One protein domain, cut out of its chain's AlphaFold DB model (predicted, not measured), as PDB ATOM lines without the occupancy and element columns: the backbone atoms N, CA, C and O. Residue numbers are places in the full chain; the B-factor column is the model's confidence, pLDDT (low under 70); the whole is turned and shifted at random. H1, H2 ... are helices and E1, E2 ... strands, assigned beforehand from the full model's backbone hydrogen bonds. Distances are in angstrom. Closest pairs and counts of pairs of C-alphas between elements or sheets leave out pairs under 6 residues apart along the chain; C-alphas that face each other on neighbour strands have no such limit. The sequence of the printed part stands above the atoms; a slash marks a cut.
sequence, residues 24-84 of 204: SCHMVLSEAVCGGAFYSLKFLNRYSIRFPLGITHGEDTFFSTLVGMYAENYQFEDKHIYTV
ATOM      1  N   SER A  24     -41.081  12.041   5.131       28.23
ATOM      2  CA  SER A  24     -40.581  13.367   5.498       28.23
ATOM      3  C   SER A  24     -41.286  14.459   4.684       28.23
ATOM      4  O   SER A  24     -41.441  14.353   3.465       28.23
ATOM      5  N   CYS A  25     -41.726  15.518   5.364       31.16
ATOM      6  CA  CYS A  25     -42.043  16.805   4.745       31.16
ATOM      7  C   CYS A  25     -40.906  17.780   5.068       31.16
ATOM      8  O   CYS A  25     -40.543  17.933   6.235       31.16
ATOM      9  N   HIS A  26     -40.350  18.434   4.047       34.09
ATOM     10  CA  HIS A  26     -39.296  19.435   4.222       34.09
ATOM     11  C   HIS A  26     -39.911  20.828   4.078       34.09
ATOM     12  O   HIS A  26     -40.487  21.144   3.037       34.09
ATOM     13  N   MET A  27     -39.819  21.660   5.112       33.66
ATOM     14  CA  MET A  27     -40.329  23.032   5.102       33.66
ATOM     15  C   MET A  27     -39.156  24.011   5.163       33.66
ATOM     16  O   MET A  27     -38.323  23.926   6.061       33.66
ATOM     17  N   VAL A  28     -39.092  24.941   4.210       39.75
ATOM     18  CA  VAL A  28     -38.040  25.966   4.142       39.75
ATOM     19  C   VAL A  28     -38.650  27.321   4.471       39.75
ATOM     20  O   VAL A  28     -39.628  27.743   3.850       39.75
ATOM     21  N   LEU A  29     -38.077  27.999   5.464       28.83
ATOM     22  CA  LEU A  29     -38.455  29.354   5.855       28.83
ATOM     23  C   LEU A  29     -37.699  30.357   4.976       28.83
ATOM     24  O   LEU A  29     -36.478  30.424   4.993       28.83
ATOM     25  N   SER A  30     -38.439  31.144   4.202       28.94
ATOM     26  CA  SER A  30     -37.951  32.326   3.490       28.94
ATOM     27  C   SER A  30     -39.019  33.409   3.636       28.94
ATOM     28  O   SER A  30     -40.209  33.098   3.572       28.94
ATOM     29  N   GLU A  31     -38.618  34.665   3.855       29.73
ATOM     30  CA  GLU A  31     -39.489  35.834   4.104       29.73
ATOM     31  C   GLU A  31     -40.335  36.280   2.888       29.73
ATOM     32  O   GLU A  31     -40.765  37.429   2.782       29.73
ATOM     33  N   ALA A  32     -40.628  35.370   1.962       31.14
ATOM     34  CA  ALA A  32     -41.479  35.603   0.814       31.14
ATOM     35  C   ALA A  32     -42.668  34.642   0.787       31.14
ATOM     36  O   ALA A  32     -42.583  33.474   1.153       31.14
ATOM     37  N   VAL A  33     -43.789  35.193   0.328       41.81
ATOM     38  CA  VAL A  33     -45.076  34.544   0.059       41.81
ATOM     39  C   VAL A  33     -44.856  33.143  -0.537       41.81
ATOM     40  O   VAL A  33     -44.347  33.028  -1.647       41.81
ATOM     41  N   CYS A  34     -45.231  32.109   0.228       45.22
ATOM     42  CA  CYS A  34     -44.941  30.683   0.011       45.22
ATOM     43  C   CYS A  34     -43.460  30.295   0.201       45.22
ATOM     44  O   CYS A  34     -42.732  30.073  -0.766       45.22
ATOM     45  N   GLY A  35     -43.030  30.132   1.460       50.81
ATOM     46  CA  GLY A  35     -41.774  29.449   1.784       50.81
ATOM     47  C   GLY A  35     -41.709  28.086   1.087       50.81
ATOM     48  O   GLY A  35     -42.695  27.346   1.079       50.81
ATOM     49  N   GLY A  36     -40.584  27.793   0.434       62.12
ATOM     50  CA  GLY A  36     -40.403  26.619  -0.419       62.12
ATOM     51  C   GLY A  36     -40.540  25.310   0.356       62.12
ATOM     52  O   GLY A  36     -39.561  24.766   0.848       62.12
ATOM     53  N   ALA A  37     -41.757  24.792   0.476       74.56
ATOM     54  CA  ALA A  37     -42.010  23.505   1.101       74.56
ATOM     55  C   ALA A  37     -42.012  22.391   0.049       74.56
ATOM     56  O   ALA A  37     -42.641  22.504  -1.006       74.56
ATOM     57  N   PHE A  38     -41.320  21.299   0.355       82.25
ATOM     58  CA  PHE A  38     -41.306  20.084  -0.445       82.25
ATOM     59  C   PHE A  38     -42.125  19.013   0.261       82.25
ATOM     60  O   PHE A  38     -41.855  18.633   1.404       82.25
ATOM     61  N   TYR A  39     -43.115  18.501  -0.459       86.19
ATOM     62  CA  TYR A  39     -44.024  17.480   0.033       86.19
ATOM     63  C   TYR A  39     -43.812  16.190  -0.752       86.19
ATOM     64  O   TYR A  39     -43.775  16.198  -1.984       86.19
ATOM     65  N   SER A  40     -43.709  15.064  -0.047       89.19
ATOM     66  CA  SER A  40     -43.679  13.754  -0.698       89.19
ATOM     67  C   SER A  40     -44.987  13.516  -1.457       89.19
ATOM     68  O   SER A  40     -46.072  13.534  -0.873       89.19
ATOM     69  N   LEU A  41     -44.901  13.233  -2.761       91.25
ATOM     70  CA  LEU A  41     -46.082  12.939  -3.578       91.25
ATOM     71  C   LEU A  41     -46.843  11.713  -3.052       91.25
ATOM     72  O   LEU A  41     -48.072  11.692  -3.056       91.25
ATOM     73  N   LYS A  42     -46.122  10.711  -2.530       93.31
ATOM     74  CA  LYS A  42     -46.727   9.531  -1.896       93.31
ATOM     75  C   LYS A  42     -47.549   9.919  -0.666       93.31
ATOM     76  O   LYS A  42     -48.648   9.402  -0.496       93.31
ATOM     77  N   PHE A  43     -47.044  10.838   0.158       93.12
ATOM     78  CA  PHE A  43     -47.767  11.371   1.314       93.12
ATOM     79  C   PHE A  43     -49.032  12.130   0.886       93.12
ATOM     80  O   PHE A  43     -50.123  11.814   1.362       93.12
ATOM     81  N   LEU A  44     -48.911  13.055  -0.075       93.88
ATOM     82  CA  LEU A  44     -50.054  13.816  -0.593       93.88
ATOM     83  C   LEU A  44     -51.123  12.911  -1.216       93.88
ATOM     84  O   LEU A  44     -52.315  13.183  -1.098       93.88
ATOM     85  N   ASN A  45     -50.720  11.832  -1.890       93.88
ATOM     86  CA  ASN A  45     -51.646  10.859  -2.465       93.88
ATOM     87  C   ASN A  45     -52.305   9.988  -1.396       93.88
ATOM     88  O   ASN A  45     -53.509   9.771  -1.466       93.88
ATOM     89  N   ARG A  46     -51.550   9.536  -0.387       94.00
ATOM     90  CA  ARG A  46     -52.073   8.701   0.705       94.00
ATOM     91  C   ARG A  46     -53.214   9.381   1.459       94.00
ATOM     92  O   ARG A  46     -54.207   8.729   1.753       94.00
ATOM     93  N   TYR A  47     -53.068  10.670   1.756       91.31
ATOM     94  CA  TYR A  47     -54.062  11.443   2.507       91.31
ATOM     95  C   TYR A  47     -54.960  12.311   1.615       91.31
ATOM     96  O   TYR A  47     -55.682  13.162   2.119       91.31
ATOM     97  N   SER A  48     -54.915  12.115   0.292       91.69
ATOM     98  CA  SER A  48     -55.706  12.878  -0.689       91.69
ATOM     99  C   SER A  48     -55.623  14.404  -0.516       91.69
ATOM    100  O   SER A  48     -56.579  15.130  -0.775       91.69
ATOM    101  N   ILE A  49     -54.458  14.915  -0.106       92.44
ATOM    102  CA  ILE A  49     -54.252  16.342   0.150       92.44
ATOM    103  C   ILE A  49     -54.134  17.065  -1.191       92.44
ATOM    104  O   ILE A  49     -53.228  16.793  -1.986       92.44
ATOM    105  N   ARG A  50     -55.064  17.979  -1.461       90.75
ATOM    106  CA  ARG A  50     -55.139  18.766  -2.696       90.75
ATOM    107  C   ARG A  50     -55.468  20.213  -2.364       90.75
ATOM    108  O   ARG A  50     -56.029  20.502  -1.309       90.75
ATOM    109  N   PHE A  51     -55.127  21.121  -3.275       89.75
ATOM    110  CA  PHE A  51     -55.634  22.483  -3.178       89.75
ATOM    111  C   PHE A  51     -57.159  22.471  -3.335       89.75
ATOM    112  O   PHE A  51     -57.669  21.802  -4.239       89.75
ATOM    113  N   PRO A  52     -57.890  23.188  -2.471       85.31
ATOM    114  CA  PRO A  52     -59.337  23.266  -2.570       85.31
ATOM    115  C   PRO A  52     -59.748  24.023  -3.837       85.31
ATOM    116  O   PRO A  52     -59.230  25.101  -4.135       85.31
ATOM    117  N   LEU A  53     -60.708  23.472  -4.576       82.00
ATOM    118  CA  LEU A  53     -61.293  24.147  -5.733       82.00
ATOM    119  C   LEU A  53     -62.227  25.273  -5.266       82.00
ATOM    120  O   LEU A  53     -62.936  25.138  -4.273       82.00
ATOM    121  N   GLY A  54     -62.241  26.399  -5.982       72.81
ATOM    122  CA  GLY A  54     -63.153  27.516  -5.692       72.81
ATOM    123  C   GLY A  54     -62.712  28.461  -4.564       72.81
ATOM    124  O   GLY A  54     -63.373  29.483  -4.342       72.81
ATOM    125  N   ILE A  55     -61.579  28.186  -3.909       78.25
ATOM    126  CA  ILE A  55     -60.870  29.139  -3.048       78.25
ATOM    127  C   ILE A  55     -59.818  29.857  -3.892       78.25
ATOM    128  O   ILE A  55     -58.901  29.242  -4.419       78.25
ATOM    129  N   THR A  56     -59.947  31.177  -4.020       68.00
ATOM    130  CA  THR A  56     -58.965  32.005  -4.747       68.00
ATOM    131  C   THR A  56     -57.989  32.733  -3.821       68.00
ATOM    132  O   THR A  56     -57.123  33.454  -4.306       68.00
ATOM    133  N   HIS A  57     -58.222  32.686  -2.506       73.69
ATOM    134  CA  HIS A  57     -57.383  33.335  -1.500       73.69
ATOM    135  C   HIS A  57     -57.349  32.498  -0.227       73.69
ATOM    136  O   HIS A  57     -58.399  32.277   0.373       73.69
ATOM    137  N   GLY A  58     -56.160  32.127   0.236       77.38
ATOM    138  CA  GLY A  58     -55.990  31.307   1.437       77.38
ATOM    139  C   GLY A  58     -56.076  29.803   1.162       77.38
ATOM    140  O   GLY A  58     -56.179  29.017   2.103       77.38
ATOM    141  N   GLU A  59     -56.049  29.396  -0.109       84.44
ATOM    142  CA  GLU A  59     -55.926  28.006  -0.550       84.44
ATOM    143  C   GLU A  59     -54.614  27.379  -0.073       84.44
ATOM    144  O   GLU A  59     -54.598  26.221   0.330       84.44
ATOM    145  N   ASP A  60     -53.538  28.165  -0.051       86.19
ATOM    146  CA  ASP A  60     -52.231  27.814   0.499       86.19
ATOM    147  C   ASP A  60     -52.300  27.517   1.999       86.19
ATOM    148  O   ASP A  60     -51.744  26.533   2.484       86.19
ATOM    149  N   THR A  61     -53.046  28.334   2.734       87.94
ATOM    150  CA  THR A  61     -53.262  28.199   4.171       87.94
ATOM    151  C   THR A  61     -54.123  26.969   4.460       87.94
ATOM    152  O   THR A  61     -53.841  26.220   5.392       87.94
ATOM    153  N   PHE A  62     -55.145  26.709   3.640       90.69
ATOM    154  CA  PHE A  62     -55.950  25.493   3.748       90.69
ATOM    155  C   PHE A  62     -55.112  24.243   3.453       90.69
ATOM    156  O   PHE A  62     -55.067  23.328   4.269       90.69
ATOM    157  N   PHE A  63     -54.388  24.233   2.331       92.12
ATOM    158  CA  PHE A  63     -53.509  23.135   1.936       92.12
ATOM    159  C   PHE A  63     -52.441  22.853   2.999       92.12
ATOM    160  O   PHE A  63     -52.269  21.712   3.420       92.12
ATOM    161  N   SER A  64     -51.755  23.888   3.485       90.00
ATOM    162  CA  SER A  64     -50.748  23.738   4.541       90.00
ATOM    163  C   SER A  64     -51.354  23.281   5.866       90.00
ATOM    164  O   SER A  64     -50.709  22.514   6.574       90.00
ATOM    165  N   THR A  65     -52.597  23.662   6.181       92.25
ATOM    166  CA  THR A  65     -53.318  23.127   7.348       92.25
ATOM    167  C   THR A  65     -53.571  21.628   7.192       92.25
ATOM    168  O   THR A  65     -53.316  20.883   8.134       92.25
ATOM    169  N   LEU A  66     -53.989  21.165   6.007       93.62
ATOM    170  CA  LEU A  66     -54.160  19.734   5.736       93.62
ATOM    171  C   LEU A  66     -52.843  18.965   5.863       93.62
ATOM    172  O   LEU A  66     -52.807  17.919   6.503       93.62
ATOM    173  N   VAL A  67     -51.746  19.489   5.310       93.31
ATOM    174  CA  VAL A  67     -50.419  18.890   5.527       93.31
ATOM    175  C   VAL A  67     -50.095  18.844   7.024       93.31
ATOM    176  O   VAL A  67     -49.730  17.788   7.534       93.31
ATOM    177  N   GLY A  68     -50.340  19.957   7.724       91.06
ATOM    178  CA  GLY A  68     -50.341  20.115   9.180       91.06
ATOM    179  C   GLY A  68     -50.934  18.933   9.933       91.06
ATOM    180  O   GLY A  68     -50.307  18.390  10.835       91.06
ATOM    181  N   MET A  69     -52.144  18.554   9.537       92.75
ATOM    182  CA  MET A  69     -52.976  17.565  10.217       92.75
ATOM    183  C   MET A  69     -52.488  16.123  10.077       92.75
ATOM    184  O   MET A  69     -52.804  15.304  10.939       92.75
ATOM    185  N   TYR A  70     -51.799  15.793   8.981       92.12
ATOM    186  CA  TYR A  70     -51.424  14.411   8.653       92.12
ATOM    187  C   TYR A  70     -49.919  14.155   8.696       92.12
ATOM    188  O   TYR A  70     -49.496  13.000   8.655       92.12
ATOM    189  N   ALA A  71     -49.097  15.201   8.728       89.88
ATOM    190  CA  ALA A  71     -47.658  15.038   8.806       89.88
ATOM    191  C   ALA A  71     -47.240  14.586  10.209       89.88
ATOM    192  O   ALA A  71     -47.527  15.242  11.204       89.88
ATOM    193  N   GLU A  72     -46.496  13.487  10.263       85.75
ATOM    194  CA  GLU A  72     -45.897  12.977  11.501       85.75
ATOM    195  C   GLU A  72     -44.534  13.623  11.777       85.75
ATOM    196  O   GLU A  72     -44.113  13.724  12.924       85.75
ATOM    197  N   ASN A  73     -43.836  14.073  10.725       81.75
ATOM    198  CA  ASN A  73     -42.482  14.609  10.813       81.75
ATOM    199  C   ASN A  73     -42.296  15.830   9.904       81.75
ATOM    200  O   ASN A  73     -42.558  15.772   8.698       81.75
ATOM    201  N   TYR A  74     -41.757  16.902  10.487       82.00
ATOM    202  CA  TYR A  74     -41.296  18.094   9.780       82.00
ATOM    203  C   TYR A  74     -39.784  18.202   9.883       82.00
ATOM    204  O   TYR A  74     -39.222  18.091  10.971       82.00
ATOM    205  N   GLN A  75     -39.131  18.454   8.753       81.81
ATOM    206  CA  GLN A  75     -37.719  18.806   8.713       81.81
ATOM    207  C   GLN A  75     -37.580  20.234   8.211       81.81
ATOM    208  O   GLN A  75     -38.120  20.587   7.161       81.81
ATOM    209  N   PHE A  76     -36.863  21.046   8.979       80.62
ATOM    210  CA  PHE A  76     -36.549  22.419   8.625       80.62
ATOM    211  C   PHE A  76     -35.101  22.479   8.171       80.62
ATOM    212  O   PHE A  76     -34.206  22.022   8.876       80.62
ATOM    213  N   GLU A  77     -34.889  23.026   6.982       74.94
ATOM    214  CA  GLU A  77     -33.569  23.170   6.381       74.94
ATOM    215  C   GLU A  77     -33.357  24.643   6.049       74.94
ATOM    216  O   GLU A  77     -34.128  25.227   5.284       74.94
ATOM    217  N   ASP A  78     -32.303  25.233   6.609       72.81
ATOM    218  CA  ASP A  78     -31.888  26.599   6.295       72.81
ATOM    219  C   ASP A  78     -31.043  26.596   5.014       72.81
ATOM    220  O   ASP A  78     -29.812  26.650   5.025       72.81
ATOM    221  N   LYS A  79     -31.723  26.390   3.885       71.19
ATOM    222  CA  LYS A  79     -31.121  26.393   2.551       71.19
ATOM    223  C   LYS A  79     -31.813  27.433   1.689       71.19
ATOM    224  O   LYS A  79     -33.035  27.449   1.557       71.19
ATOM    225  N   HIS A  80     -31.018  28.278   1.045       66.69
ATOM    226  CA  HIS A  80     -31.521  29.282   0.119       66.69
ATOM    227  C   HIS A  80     -31.859  28.630  -1.232       66.69
ATOM    228  O   HIS A  80     -30.988  28.456  -2.081       66.69
ATOM    229  N   ILE A  81     -33.120  28.237  -1.430       63.06
ATOM    230  CA  ILE A  81     -33.522  27.424  -2.595       63.06
ATOM    231  C   ILE A  81     -34.084  28.260  -3.759       63.06
ATOM    232  O   ILE A  81     -34.023  27.815  -4.902       63.06
ATOM    233  N   TYR A  82     -34.571  29.485  -3.528       62.66
ATOM    234  CA  TYR A  82     -35.165  30.308  -4.592       62.66
ATOM    235  C   TYR A  82     -34.755  31.779  -4.518       62.66
ATOM    236  O   TYR A  82     -34.694  32.367  -3.444       62.66
ATOM    237  N   THR A  83     -34.555  32.399  -5.683       55.19
ATOM    238  CA  THR A  83     -34.481  33.858  -5.817       55.19
ATOM    239  C   THR A  83     -35.898  34.422  -5.890       55.19
ATOM    240  O   THR A  83     -36.644  34.151  -6.832       55.19
ATOM    241  N   VAL A  84     -36.289  35.217  -4.895       58.09
ATOM    242  CA  VAL A  84     -37.617  35.837  -4.851       58.09
ATOM    243  C   VAL A  84     -37.601  37.109  -5.697       58.09
ATOM    244  O   VAL A  84     -37.293  38.195  -5.212       58.09
TER     245      VAL A  84
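What this domain is: This is residues 24 to 84 of the 204 residues of an uncharacterized protein of Bacteroides sp. AF20-13LB (UniProt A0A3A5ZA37). This is a domain with little regular structure, in which a short pair of parallel strands, E1 and E2, lies on one side and the helices H2 and H1 on the other; long loops make up much of the rest, and residues 53 to 58 stick out. The 61 printed residues run E1, H1, H2, E2, a strand-helix-strand unit, two parallel neighbour strands with helices between, its crossover right-handed. The class is mixed, with 24 residues in named elements; the whole is only just compact, close to loose, with a radius of gyration of the C-alphas of 12.1 A and spans of 30 by 27 by 16 A.

Where its parts are: E1, residues 25 to 27, begins at C-alpha 25 (-42.043, 16.805, 4.745). E2, residues 74 to 76, ends at C-alpha 76 (-36.549, 22.419, 8.625). H2, residues 59 to 70, is 17.0 A long; H1 is residues 41 to 46.

How they stand to each other: E1 and E2 are parallel at 35 degrees, with N 27 and O 75 2.9 A apart, within hydrogen-bond range. H1 and H2 are close but not clearly touching, their closest C-alphas, Leu 44 and Val 67, 8.0 A apart, at a steep tilt of 68 degrees, only just short of about perpendicular. H2 is apart from E1, and H1 from E2. In H1 and H2 every O i to N i+4 pair is within hydrogen-bond range.

The domain as a whole: The farthest C-alphas, Gly 54 and Asp 78, are 33.5 A apart. The printed part has no cut; the links E1 to H1 and H1 to H2 are long. Residues 24 to 36, 56 and 80 to 84 have pLDDT under 70.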